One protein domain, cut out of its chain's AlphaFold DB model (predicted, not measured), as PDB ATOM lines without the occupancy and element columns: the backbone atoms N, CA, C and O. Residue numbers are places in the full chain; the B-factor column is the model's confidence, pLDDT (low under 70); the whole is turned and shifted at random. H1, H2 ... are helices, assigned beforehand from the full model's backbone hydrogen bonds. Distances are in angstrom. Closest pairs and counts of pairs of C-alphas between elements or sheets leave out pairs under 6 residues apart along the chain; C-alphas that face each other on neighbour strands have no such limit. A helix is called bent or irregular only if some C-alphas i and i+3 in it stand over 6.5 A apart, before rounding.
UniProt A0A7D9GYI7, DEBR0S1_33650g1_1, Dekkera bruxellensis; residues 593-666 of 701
ATOM      1  N   MET A 593     230.350 175.894 338.840       94.25
ATOM      2  CA  MET A 593     231.487 176.541 338.178       94.25
ATOM      3  C   MET A 593     231.097 177.068 336.791       94.25
ATOM      4  O   MET A 593     231.248 178.259 336.533       94.25
ATOM      5  N   ASN A 594     230.493 176.226 335.949       95.81
ATOM      6  CA  ASN A 594     230.051 176.595 334.604       95.81
ATOM      7  C   ASN A 594     228.984 177.700 334.648       95.81
ATOM      8  O   ASN A 594     229.048 178.642 333.866       95.81
ATOM      9  N   HIS A 595     228.047 177.649 335.604       97.81
ATOM     10  CA  HIS A 595     227.066 178.722 335.804       97.81
ATOM     11  C   HIS A 595     227.721 180.063 336.181       97.81
ATOM     12  O   HIS A 595     227.346 181.094 335.627       97.81
ATOM     13  N   LYS A 596     228.734 180.061 337.064       97.44
ATOM     14  CA  LYS A 596     229.511 181.272 337.382       97.44
ATOM     15  C   LYS A 596     230.253 181.816 336.161       97.44
ATOM     16  O   LYS A 596     230.214 183.020 335.939       97.44
ATOM     17  N   LEU A 597     230.894 180.949 335.376       97.44
ATOM     18  CA  LEU A 597     231.634 181.347 334.176       97.44
ATOM     19  C   LEU A 597     230.701 181.932 333.102       97.44
ATOM     20  O   LEU A 597     231.001 182.978 332.534       97.44
ATOM     21  N   ALA A 598     229.535 181.317 332.888       97.94
ATOM     22  CA  ALA A 598     228.518 181.809 331.959       97.94
ATOM     23  C   ALA A 598     227.942 183.174 332.387       97.94
ATOM     24  O   ALA A 598     227.843 184.083 331.564       97.94
ATOM     25  N   GLU A 599     227.613 183.353 333.671       98.38
ATOM     26  CA  GLU A 599     227.119 184.635 334.197       98.38
ATOM     27  C   GLU A 599     228.217 185.717 334.220       98.38
ATOM     28  O   GLU A 599     227.925 186.888 333.985       98.38
ATOM     29  N   GLN A 600     229.488 185.351 334.419       98.38
ATOM     30  CA  GLN A 600     230.618 186.268 334.247       98.38
ATOM     31  C   GLN A 600     230.766 186.700 332.780       98.38
ATOM     32  O   GLN A 600     230.845 187.896 332.508       98.38
ATOM     33  N   GLY A 601     230.726 185.764 331.827       98.44
ATOM     34  CA  GLY A 601     230.760 186.072 330.394       98.44
ATOM     35  C   GLY A 601     229.590 186.958 329.949       98.44
ATOM     36  O   GLY A 601     229.788 187.922 329.210       98.44
ATOM     37  N   ARG A 602     228.381 186.698 330.467       98.69
ATOM     38  CA  ARG A 602     227.199 187.550 330.270       98.69
ATOM     39  C   ARG A 602     227.414 188.962 330.825       98.69
ATOM     40  O   ARG A 602     227.135 189.929 330.122       98.69
ATOM     41  N   ARG A 603     227.924 189.096 332.056       98.69
ATOM     42  CA  ARG A 603     228.219 190.403 332.675       98.69
ATOM     43  C   ARG A 603     229.298 191.174 331.927       98.69
ATOM     44  O   ARG A 603     229.166 192.384 331.802       98.69
ATOM     45  N   ASN A 604     230.317 190.497 331.403       98.62
ATOM     46  CA  ASN A 604     231.353 191.136 330.597       98.62
ATOM     47  C   ASN A 604     230.762 191.731 329.312       98.62
ATOM     48  O   ASN A 604     230.925 192.926 329.095       98.62
ATOM     49  N   ARG A 605     229.990 190.957 328.528       98.62
ATOM     50  CA  ARG A 605     229.314 191.484 327.321       98.62
ATOM     51  C   ARG A 605     228.357 192.639 327.639       98.62
ATOM     52  O   ARG A 605     228.362 193.641 326.942       98.62
ATOM     53  N   MET A 606     227.592 192.531 328.726       98.50
ATOM     54  CA  MET A 606     226.701 193.603 329.186       98.50
ATOM     55  C   MET A 606     227.463 194.873 329.605       98.50
ATOM     56  O   MET A 606     226.958 195.972 329.418       98.50
ATOM     57  N   ASN A 607     228.666 194.747 330.174       98.12
ATOM     58  CA  ASN A 607     229.496 195.902 330.517       98.12
ATOM     59  C   ASN A 607     230.096 196.564 329.270       98.12
ATOM     60  O   ASN A 607     230.101 197.786 329.214       98.12
ATOM     61  N   VAL A 608     230.552 195.769 328.294       98.44
ATOM     62  CA  VAL A 608     231.075 196.262 327.008       98.44
ATOM     63  C   VAL A 608     229.992 197.040 326.257       98.44
ATOM     64  O   VAL A 608     230.206 198.204 325.954       98.44
ATOM     65  N   ALA A 609     228.787 196.478 326.116       98.56
ATOM     66  CA  ALA A 609     227.659 197.168 325.481       98.56
ATOM     67  C   ALA A 609     227.265 198.487 326.180       98.56
ATOM     68  O   ALA A 609     226.802 199.418 325.530       98.56
ATOM     69  N   ILE A 610     227.459 198.599 327.501       98.25
ATOM     70  CA  ILE A 610     227.234 199.858 328.234       98.25
ATOM     71  C   ILE A 610     228.364 200.871 327.977       98.25
ATOM     72  O   ILE A 610     228.096 202.063 327.970       98.25
ATOM     73  N   GLN A 611     229.603 200.426 327.746       98.00
ATOM     74  CA  GLN A 611     230.727 201.303 327.386       98.00
ATOM     75  C   GLN A 611     230.630 201.786 325.931       98.00
ATOM     76  O   GLN A 611     230.845 202.961 325.662       98.00
ATOM     77  N   GLU A 612     230.241 200.904 325.009       98.31
ATOM     78  CA  GLU A 612     229.909 201.254 323.620       98.31
ATOM     79  C   GLU A 612     228.773 202.286 323.576       98.31
ATOM     80  O   GLU A 612     228.877 203.291 322.878       98.31
ATOM     81  N   LEU A 613     227.731 202.091 324.391       97.94
ATOM     82  CA  LEU A 613     226.633 203.043 324.537       97.94
ATOM     83  C   LEU A 613     227.095 204.399 325.101       97.94
ATOM     84  O   LEU A 613     226.678 205.429 324.586       97.94
ATOM     85  N   ASP A 614     227.974 204.418 326.109       97.31
ATOM     86  CA  ASP A 614     228.519 205.655 326.699       97.31
ATOM     87  C   ASP A 614     229.333 206.477 325.680       97.31
ATOM     88  O   ASP A 614     229.242 207.704 325.646       97.31
ATOM     89  N   ASN A 615     230.062 205.797 324.787       97.50
ATOM     90  CA  ASN A 615     230.814 206.424 323.697       97.50
ATOM     91  C   ASN A 615     229.910 207.049 322.613       97.50
ATOM     92  O   ASN A 615     230.321 208.011 321.974       97.50
ATOM     93  N   LEU A 616     228.694 206.526 322.407       98.19
ATOM     94  CA  LEU A 616     227.731 207.029 321.413       98.19
ATOM     95  C   LEU A 616     226.919 208.247 321.892       98.19
ATOM     96  O   LEU A 616     226.221 208.873 321.093       98.19
ATOM     97  N   ILE A 617     226.982 208.585 323.182       97.62
ATOM     98  CA  ILE A 617     226.327 209.772 323.749       97.62
ATOM     99  C   ILE A 617     227.226 210.999 323.497       97.62
ATOM    100  O   ILE A 617     228.400 210.954 323.872       97.62
ATOM    101  N   PRO A 618     226.717 212.115 322.939       97.44
ATOM    102  CA  PRO A 618     227.483 213.356 322.823       97.44
ATOM    103  C   PRO A 618     227.820 213.943 324.197       97.44
ATOM    104  O   PRO A 618     226.997 213.901 325.114       97.44
ATOM    105  N   ASP A 619     228.998 214.549 324.348       95.94
ATOM    106  CA  ASP A 619     229.477 215.024 325.656       95.94
ATOM    107  C   ASP A 619     228.591 216.126 326.267       95.94
ATOM    108  O   ASP A 619     228.401 216.162 327.480       95.94
ATOM    109  N   THR A 620     227.877 216.892 325.433       96.00
ATOM    110  CA  THR A 620     226.832 217.851 325.848       96.00
ATOM    111  C   THR A 620     225.674 217.224 326.641       96.00
ATOM    112  O   THR A 620     224.929 217.933 327.319       96.00
ATOM    113  N   TYR A 621     225.509 215.897 326.588       95.75
ATOM    114  CA  TYR A 621     224.577 215.132 327.423       95.75
ATOM    115  C   TYR A 621     225.265 214.525 328.659       95.75
ATOM    116  O   TYR A 621     224.580 214.202 329.628       95.75
ATOM    117  N   LYS A 622     226.595 214.382 328.666       94.38
ATOM    118  CA  LYS A 622     227.375 213.873 329.808       94.38
ATOM    119  C   LYS A 622     227.653 214.970 330.837       94.38
ATOM    120  O   LYS A 622     227.514 214.716 332.030       94.38
ATOM    121  N   ASP A 623     227.954 216.191 330.389       89.62
ATOM    122  CA  ASP A 623     228.331 217.329 331.247       89.62
ATOM    123  C   ASP A 623     227.284 217.671 332.322       89.62
ATOM    124  O   ASP A 623     227.624 218.069 333.437       89.62
ATOM    125  N   GLY A 624     225.997 217.461 332.024       88.25
ATOM    126  CA  GLY A 624     224.905 217.659 332.983       88.25
ATOM    127  C   GLY A 624     224.878 216.651 334.143       88.25
ATOM    128  O   GLY A 624     224.144 216.857 335.109       88.25
ATOM    129  N   ALA A 625     225.659 215.568 334.073       84.50
ATOM    130  CA  ALA A 625     225.660 214.482 335.042       84.50
ATOM    131  C   ALA A 625     227.072 214.210 335.593       84.50
ATOM    132  O   ALA A 625     227.770 213.300 335.155       84.50
ATOM    133  N   MET A 626     227.443 214.958 336.642       82.19
ATOM    134  CA  MET A 626     228.743 214.941 337.350       82.19
ATOM    135  C   MET A 626     229.344 213.568 337.734       82.19
ATOM    136  O   MET A 626     230.497 213.517 338.164       82.19
ATOM    137  N   VAL A 627     228.590 212.468 337.655       88.06
ATOM    138  CA  VAL A 627     229.076 211.111 337.933       88.06
ATOM    139  C   VAL A 627     228.558 210.156 336.848       88.06
ATOM    140  O   VAL A 627     227.381 209.785 336.897       88.06
ATOM    141  N   PRO A 628     229.403 209.699 335.902       88.94
ATOM    142  CA  PRO A 628     228.998 208.695 334.926       88.94
ATOM    143  C   PRO A 628     228.703 207.370 335.640       88.94
ATOM    144  O   PRO A 628     229.575 206.733 336.238       88.94
ATOM    145  N   SER A 629     227.438 206.958 335.604       96.31
ATOM    146  CA  SER A 629     226.947 205.715 336.199       96.31
ATOM    147  C   SER A 629     226.153 204.919 335.169       96.31
ATOM    148  O   SER A 629     225.550 205.489 334.268       96.31
ATOM    149  N   LYS A 630     226.065 203.594 335.327       97.19
ATOM    150  CA  LYS A 630     225.342 202.735 334.367       97.19
ATOM    151  C   LYS A 630     223.855 203.078 334.219       97.19
ATOM    152  O   LYS A 630     223.274 202.762 333.190       97.19
ATOM    153  N   ALA A 631     223.243 203.681 335.240       96.88
ATOM    154  CA  ALA A 631     221.882 204.202 335.144       96.88
ATOM    155  C   ALA A 631     221.868 205.505 334.329       96.88
ATOM    156  O   ALA A 631     221.112 205.612 333.370       96.88
ATOM    157  N   THR A 632     222.777 206.428 334.651       96.94
ATOM    158  CA  THR A 632     222.987 207.711 333.963       96.94
ATOM    159  C   THR A 632     223.256 207.534 332.468       96.94
ATOM    160  O   THR A 632     222.570 208.150 331.664       96.94
ATOM    161  N   THR A 633     224.177 206.650 332.066       97.19
ATOM    162  CA  THR A 633     224.462 206.330 330.654       97.19
ATOM    163  C   THR A 633     223.190 205.914 329.908       97.19
ATOM    164  O   THR A 633     222.891 206.429 328.832       97.19
ATOM    165  N   VAL A 634     222.390 205.015 330.494       97.69
ATOM    166  CA  VAL A 634     221.132 204.537 329.892       97.69
ATOM    167  C   VAL A 634     220.060 205.635 329.869       97.69
ATOM    168  O   VAL A 634     219.322 205.737 328.891       97.69
ATOM    169  N   GLU A 635     219.982 206.484 330.893       96.75
ATOM    170  CA  GLU A 635     219.063 207.626 330.955       96.75
ATOM    171  C   GLU A 635     219.407 208.696 329.908       96.75
ATOM    172  O   GLU A 635     218.534 209.097 329.134       96.75
ATOM    173  N   MET A 636     220.681 209.087 329.800       97.50
ATOM    174  CA  MET A 636     221.137 210.058 328.804       97.50
ATOM    175  C   MET A 636     221.010 209.512 327.379       97.50
ATOM    176  O   MET A 636     220.559 210.243 326.501       97.50
ATOM    177  N   SER A 637     221.257 208.214 327.162       97.94
ATOM    178  CA  SER A 637     220.929 207.536 325.894       97.94
ATOM    179  C   SER A 637     219.434 207.600 325.584       97.94
ATOM    180  O   SER A 637     219.032 207.963 324.482       97.94
ATOM    181  N   SER A 638     218.589 207.295 326.572       98.25
ATOM    182  CA  SER A 638     217.129 207.323 326.429       98.25
ATOM    183  C   SER A 638     216.590 208.738 326.213       98.25
ATOM    184  O   SER A 638     215.485 208.899 325.699       98.25
ATOM    185  N   LYS A 639     217.331 209.780 326.608       97.75
ATOM    186  CA  LYS A 639     217.067 211.172 326.227       97.75
ATOM    187  C   LYS A 639     217.503 211.421 324.776       97.75
ATOM    188  O   LYS A 639     216.645 211.692 323.944       97.75
ATOM    189  N   TYR A 640     218.778 211.203 324.459       98.19
ATOM    190  CA  TYR A 640     219.364 211.448 323.136       98.19
ATOM    191  C   TYR A 640     218.611 210.740 321.992       98.19
ATOM    192  O   TYR A 640     218.333 211.353 320.967       98.19
ATOM    193  N   ILE A 641     218.163 209.495 322.193       98.56
ATOM    194  CA  ILE A 641     217.341 208.756 321.216       98.56
ATOM    195  C   ILE A 641     216.001 209.462 320.931       98.56
ATOM    196  O   ILE A 641     215.556 209.481 319.784       98.56
ATOM    197  N   ARG A 642     215.345 210.059 321.938       98.56
ATOM    198  CA  ARG A 642     214.094 210.822 321.741       98.56
ATOM    199  C   ARG A 642     214.344 212.138 321.012       98.56
ATOM    200  O   ARG A 642     213.523 212.532 320.182       98.56
ATOM    201  N   ASP A 643     215.469 212.781 321.295       98.38
ATOM    202  CA  ASP A 643     215.857 214.040 320.667       98.38
ATOM    203  C   ASP A 643     216.188 213.804 319.173       98.38
ATOM    204  O   ASP A 643     215.570 214.429 318.310       98.38
ATOM    205  N   LEU A 644     216.984 212.773 318.842       98.69
ATOM    206  CA  LEU A 644     217.218 212.302 317.461       98.69
ATOM    207  C   LEU A 644     215.924 211.902 316.726       98.69
ATOM    208  O   LEU A 644     215.724 212.245 315.560       98.69
ATOM    209  N   GLN A 645     215.009 211.187 317.389       98.50
ATOM    210  CA  GLN A 645     213.705 210.836 316.804       98.50
ATOM    211  C   GLN A 645     212.817 212.060 316.542       98.50
ATOM    212  O   GLN A 645     211.931 211.994 315.689       98.50
ATOM    213  N   THR A 646     213.014 213.151 317.282       98.50
ATOM    214  CA  THR A 646     212.282 214.409 317.098       98.50
ATOM    215  C   THR A 646     212.889 215.217 315.954       98.50
ATOM    216  O   THR A 646     212.149 215.704 315.100       98.50
ATOM    217  N   GLU A 647     214.219 215.268 315.866       98.62
ATOM    218  CA  GLU A 647     214.940 215.878 314.747       98.62
ATOM    219  C   GLU A 647     214.641 215.186 313.412       98.62
ATOM    220  O   GLU A 647     214.239 215.857 312.466       98.62
ATOM    221  N   ASN A 648     214.712 213.854 313.335       98.38
ATOM    222  CA  ASN A 648     214.369 213.133 312.105       98.38
ATOM    223  C   ASN A 648     212.933 213.443 311.637       98.38
ATOM    224  O   ASN A 648     212.699 213.673 310.453       98.38
ATOM    225  N   LYS A 649     211.966 213.554 312.561       98.62
ATOM    226  CA  LYS A 649     210.580 213.954 312.239       98.62
ATOM    227  C   LYS A 649     210.452 215.412 311.786       98.62
ATOM    228  O   LYS A 649     209.522 215.718 311.041       98.62
ATOM    229  N   ARG A 650     211.338 216.307 312.237       98.62
ATOM    230  CA  ARG A 650     211.436 217.695 311.759       98.62
ATOM    231  C   ARG A 650     211.998 217.721 310.336       98.62
ATOM    232  O   ARG A 650     211.334 218.227 309.436       98.62
ATOM    233  N   LEU A 651     213.152 217.089 310.124       98.62
ATOM    234  CA  LEU A 651     213.841 217.031 308.832       98.62
ATOM    235  C   LEU A 651     212.979 216.384 307.738       98.62
ATOM    236  O   LEU A 651     212.904 216.921 306.638       98.62
ATOM    237  N   CYS A 652     212.253 215.298 308.032       98.44
ATOM    238  CA  CYS A 652     211.321 214.704 307.066       98.44
ATOM    239  C   CYS A 652     210.228 215.686 306.607       98.44
ATOM    240  O   CYS A 652     209.921 215.723 305.418       98.44
ATOM    241  N   LYS A 653     209.674 216.503 307.515       98.69
ATOM    242  CA  LYS A 653     208.655 217.515 307.178       98.69
ATOM    243  C   LYS A 653     209.230 218.679 306.378       98.69
ATOM    244  O   LYS A 653     208.569 219.179 305.477       98.69
ATOM    245  N   GLU A 654     210.446 219.113 306.691       98.50
ATOM    246  CA  GLU A 654     211.134 220.162 305.931       98.50
ATOM    247  C   GLU A 654     211.475 219.683 304.509       98.50
ATOM    248  O   GLU A 654     211.276 220.422 303.548       98.50
ATOM    249  N   LEU A 655     211.880 218.418 304.353       98.31
ATOM    250  CA  LEU A 655     212.118 217.769 303.058       98.31
ATOM    251  C   LEU A 655     210.814 217.631 302.245       98.31
ATOM    252  O   LEU A 655     210.787 217.933 301.053       98.31
ATOM    253  N   GLU A 656     209.715 217.229 302.887       98.44
ATOM    254  CA  GLU A 656     208.370 217.172 302.292       98.44
ATOM    255  C   GLU A 656     207.885 218.561 301.834       98.44
ATOM    256  O   GLU A 656     207.442 218.722 300.696       98.44
ATOM    257  N   GLN A 657     208.058 219.594 302.664       98.50
ATOM    258  CA  GLN A 657     207.730 220.980 302.314       98.50
ATOM    259  C   GLN A 657     208.604 221.520 301.176       98.50
ATOM    260  O   GLN A 657     208.086 222.182 300.277       98.50
ATOM    261  N   ALA A 658     209.907 221.224 301.170       98.38
ATOM    262  CA  ALA A 658     210.814 221.613 300.091       98.38
ATOM    263  C   ALA A 658     210.441 220.938 298.758       98.38
ATOM    264  O   ALA A 658     210.443 221.596 297.716       98.38
ATOM    265  N   LYS A 659     210.042 219.657 298.787       97.81
ATOM    266  CA  LYS A 659     209.503 218.946 297.616       97.81
ATOM    267  C   LYS A 659     208.219 219.592 297.095       97.81
ATOM    268  O   LYS A 659     208.160 219.910 295.912       97.81
ATOM    269  N   ALA A 660     207.245 219.865 297.964       97.62
ATOM    270  CA  ALA A 660     205.990 220.513 297.571       97.62
ATOM    271  C   ALA A 660     206.200 221.941 297.017       97.62
ATOM    272  O   ALA A 660     205.492 222.377 296.108       97.62
ATOM    273  N   GLN A 661     207.198 222.678 297.522       97.38
ATOM    274  CA  GLN A 661     207.602 223.966 296.945       97.38
ATOM    275  C   GLN A 661     208.217 223.796 295.551       97.38
ATOM    276  O   GLN A 661     207.826 224.514 294.630       97.38
ATOM    277  N   LEU A 662     209.143 222.848 295.372       96.69
ATOM    278  CA  LEU A 662     209.766 222.564 294.076       96.69
ATOM    279  C   LEU A 662     208.725 222.136 293.030       96.69
ATOM    280  O   LEU A 662     208.714 222.677 291.927       96.69
ATOM    281  N   GLU A 663     207.808 221.240 293.398       96.06
ATOM    282  CA  GLU A 663     206.684 220.802 292.565       96.06
ATOM    283  C   GLU A 663     205.808 221.988 292.135       96.06
ATOM    284  O   GLU A 663     205.537 222.161 290.945       96.06
ATOM    285  N   LYS A 664     205.457 222.882 293.072       96.25
ATOM    286  CA  LYS A 664     204.713 224.114 292.771       96.25
ATOM    287  C   LYS A 664     205.457 225.016 291.778       96.25
ATOM    288  O   LYS A 664     204.827 225.552 290.864       96.25
ATOM    289  N   TYR A 665     206.773 225.184 291.919       95.25
ATOM    290  CA  TYR A 665     207.578 225.979 290.980       95.25
ATOM    291  C   TYR A 665     207.695 225.318 289.598       95.25
ATOM    292  O   TYR A 665     207.620 226.019 288.588       95.25
ATOM    293  N   MET A 666     207.832 223.992 289.528       93.44
ATOM    294  CA  MET A 666     207.908 223.253 288.263       93.44
ATOM    295  C   MET A 666     206.563 223.247 287.522       93.44
ATOM    296  O   MET A 666     206.521 223.611 286.346       93.44
TER     297      MET A 666
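AT A GLANCE: This is residues 593 to 666 of the 701 residues of the protein "DEBR0S1_33650g1_1" of Dekkera bruxellensis (UniProt A0A7D9GYI7). What is the shape? The long helix H3 and the shorter helix H1 meet near their ends, the last part of H1 beside the first part of H3, and make a long bent rod. At this junction the chain bulges out in a small loop with the short helix H2, while residues 593 to 606 of H1 and 642 to 666 of H3 stick out to opposite ends. What is it made of? The printed part has 74 residues with three named helices, H1, H2, H3 along the chain, and no named strand; it is all helix and extended, with a radius of gyration of the C-alphas of 20.4 A and spans of 72 by 32 by 14 A.

IN THESE COORDINATES: Where is the longest helix? H3, residues 630 to 666, is 53.4 A long and ends at C-alpha 666 at (207.908, 223.253, 288.263). Where are the others? H1, residues 593 to 616, is 35.0 A long and begins at C-alpha 593 at (231.487, 176.541, 338.178). H2, residues 619 to 622, is 4.8 A long.

HOW THE PARTS SIT: What touches H3? H1 touches it with residues 610 to 614 alone, at residues 630 to 637 of H3; the closest C-alphas, of Asp 614 and Thr 633, are 5.7 A apart. They run the same way at a steep tilt of 45 degrees. Where is H2? H2 only just touches residues 636 to 640 of H3, with 3 pairs of C-alphas within 8 A, the closest being Tyr 621 and Met 636 at 6.3 A; H1 and H2 are apart. How are the backbones? Every O i to N i+4 pair is within hydrogen-bond range in H1, and 30 of 33 in H3; H2 is too short for such a pair.

THE WHOLE: How large is it? The two C-alphas farthest apart, of Met 593 and Tyr 665, are 72.4 A apart. Is it continuous and confident? The printed part has no cut, the link H1 to H2 is tight and H2 to H3 short, and no printed residue is under 70 in pLDDT.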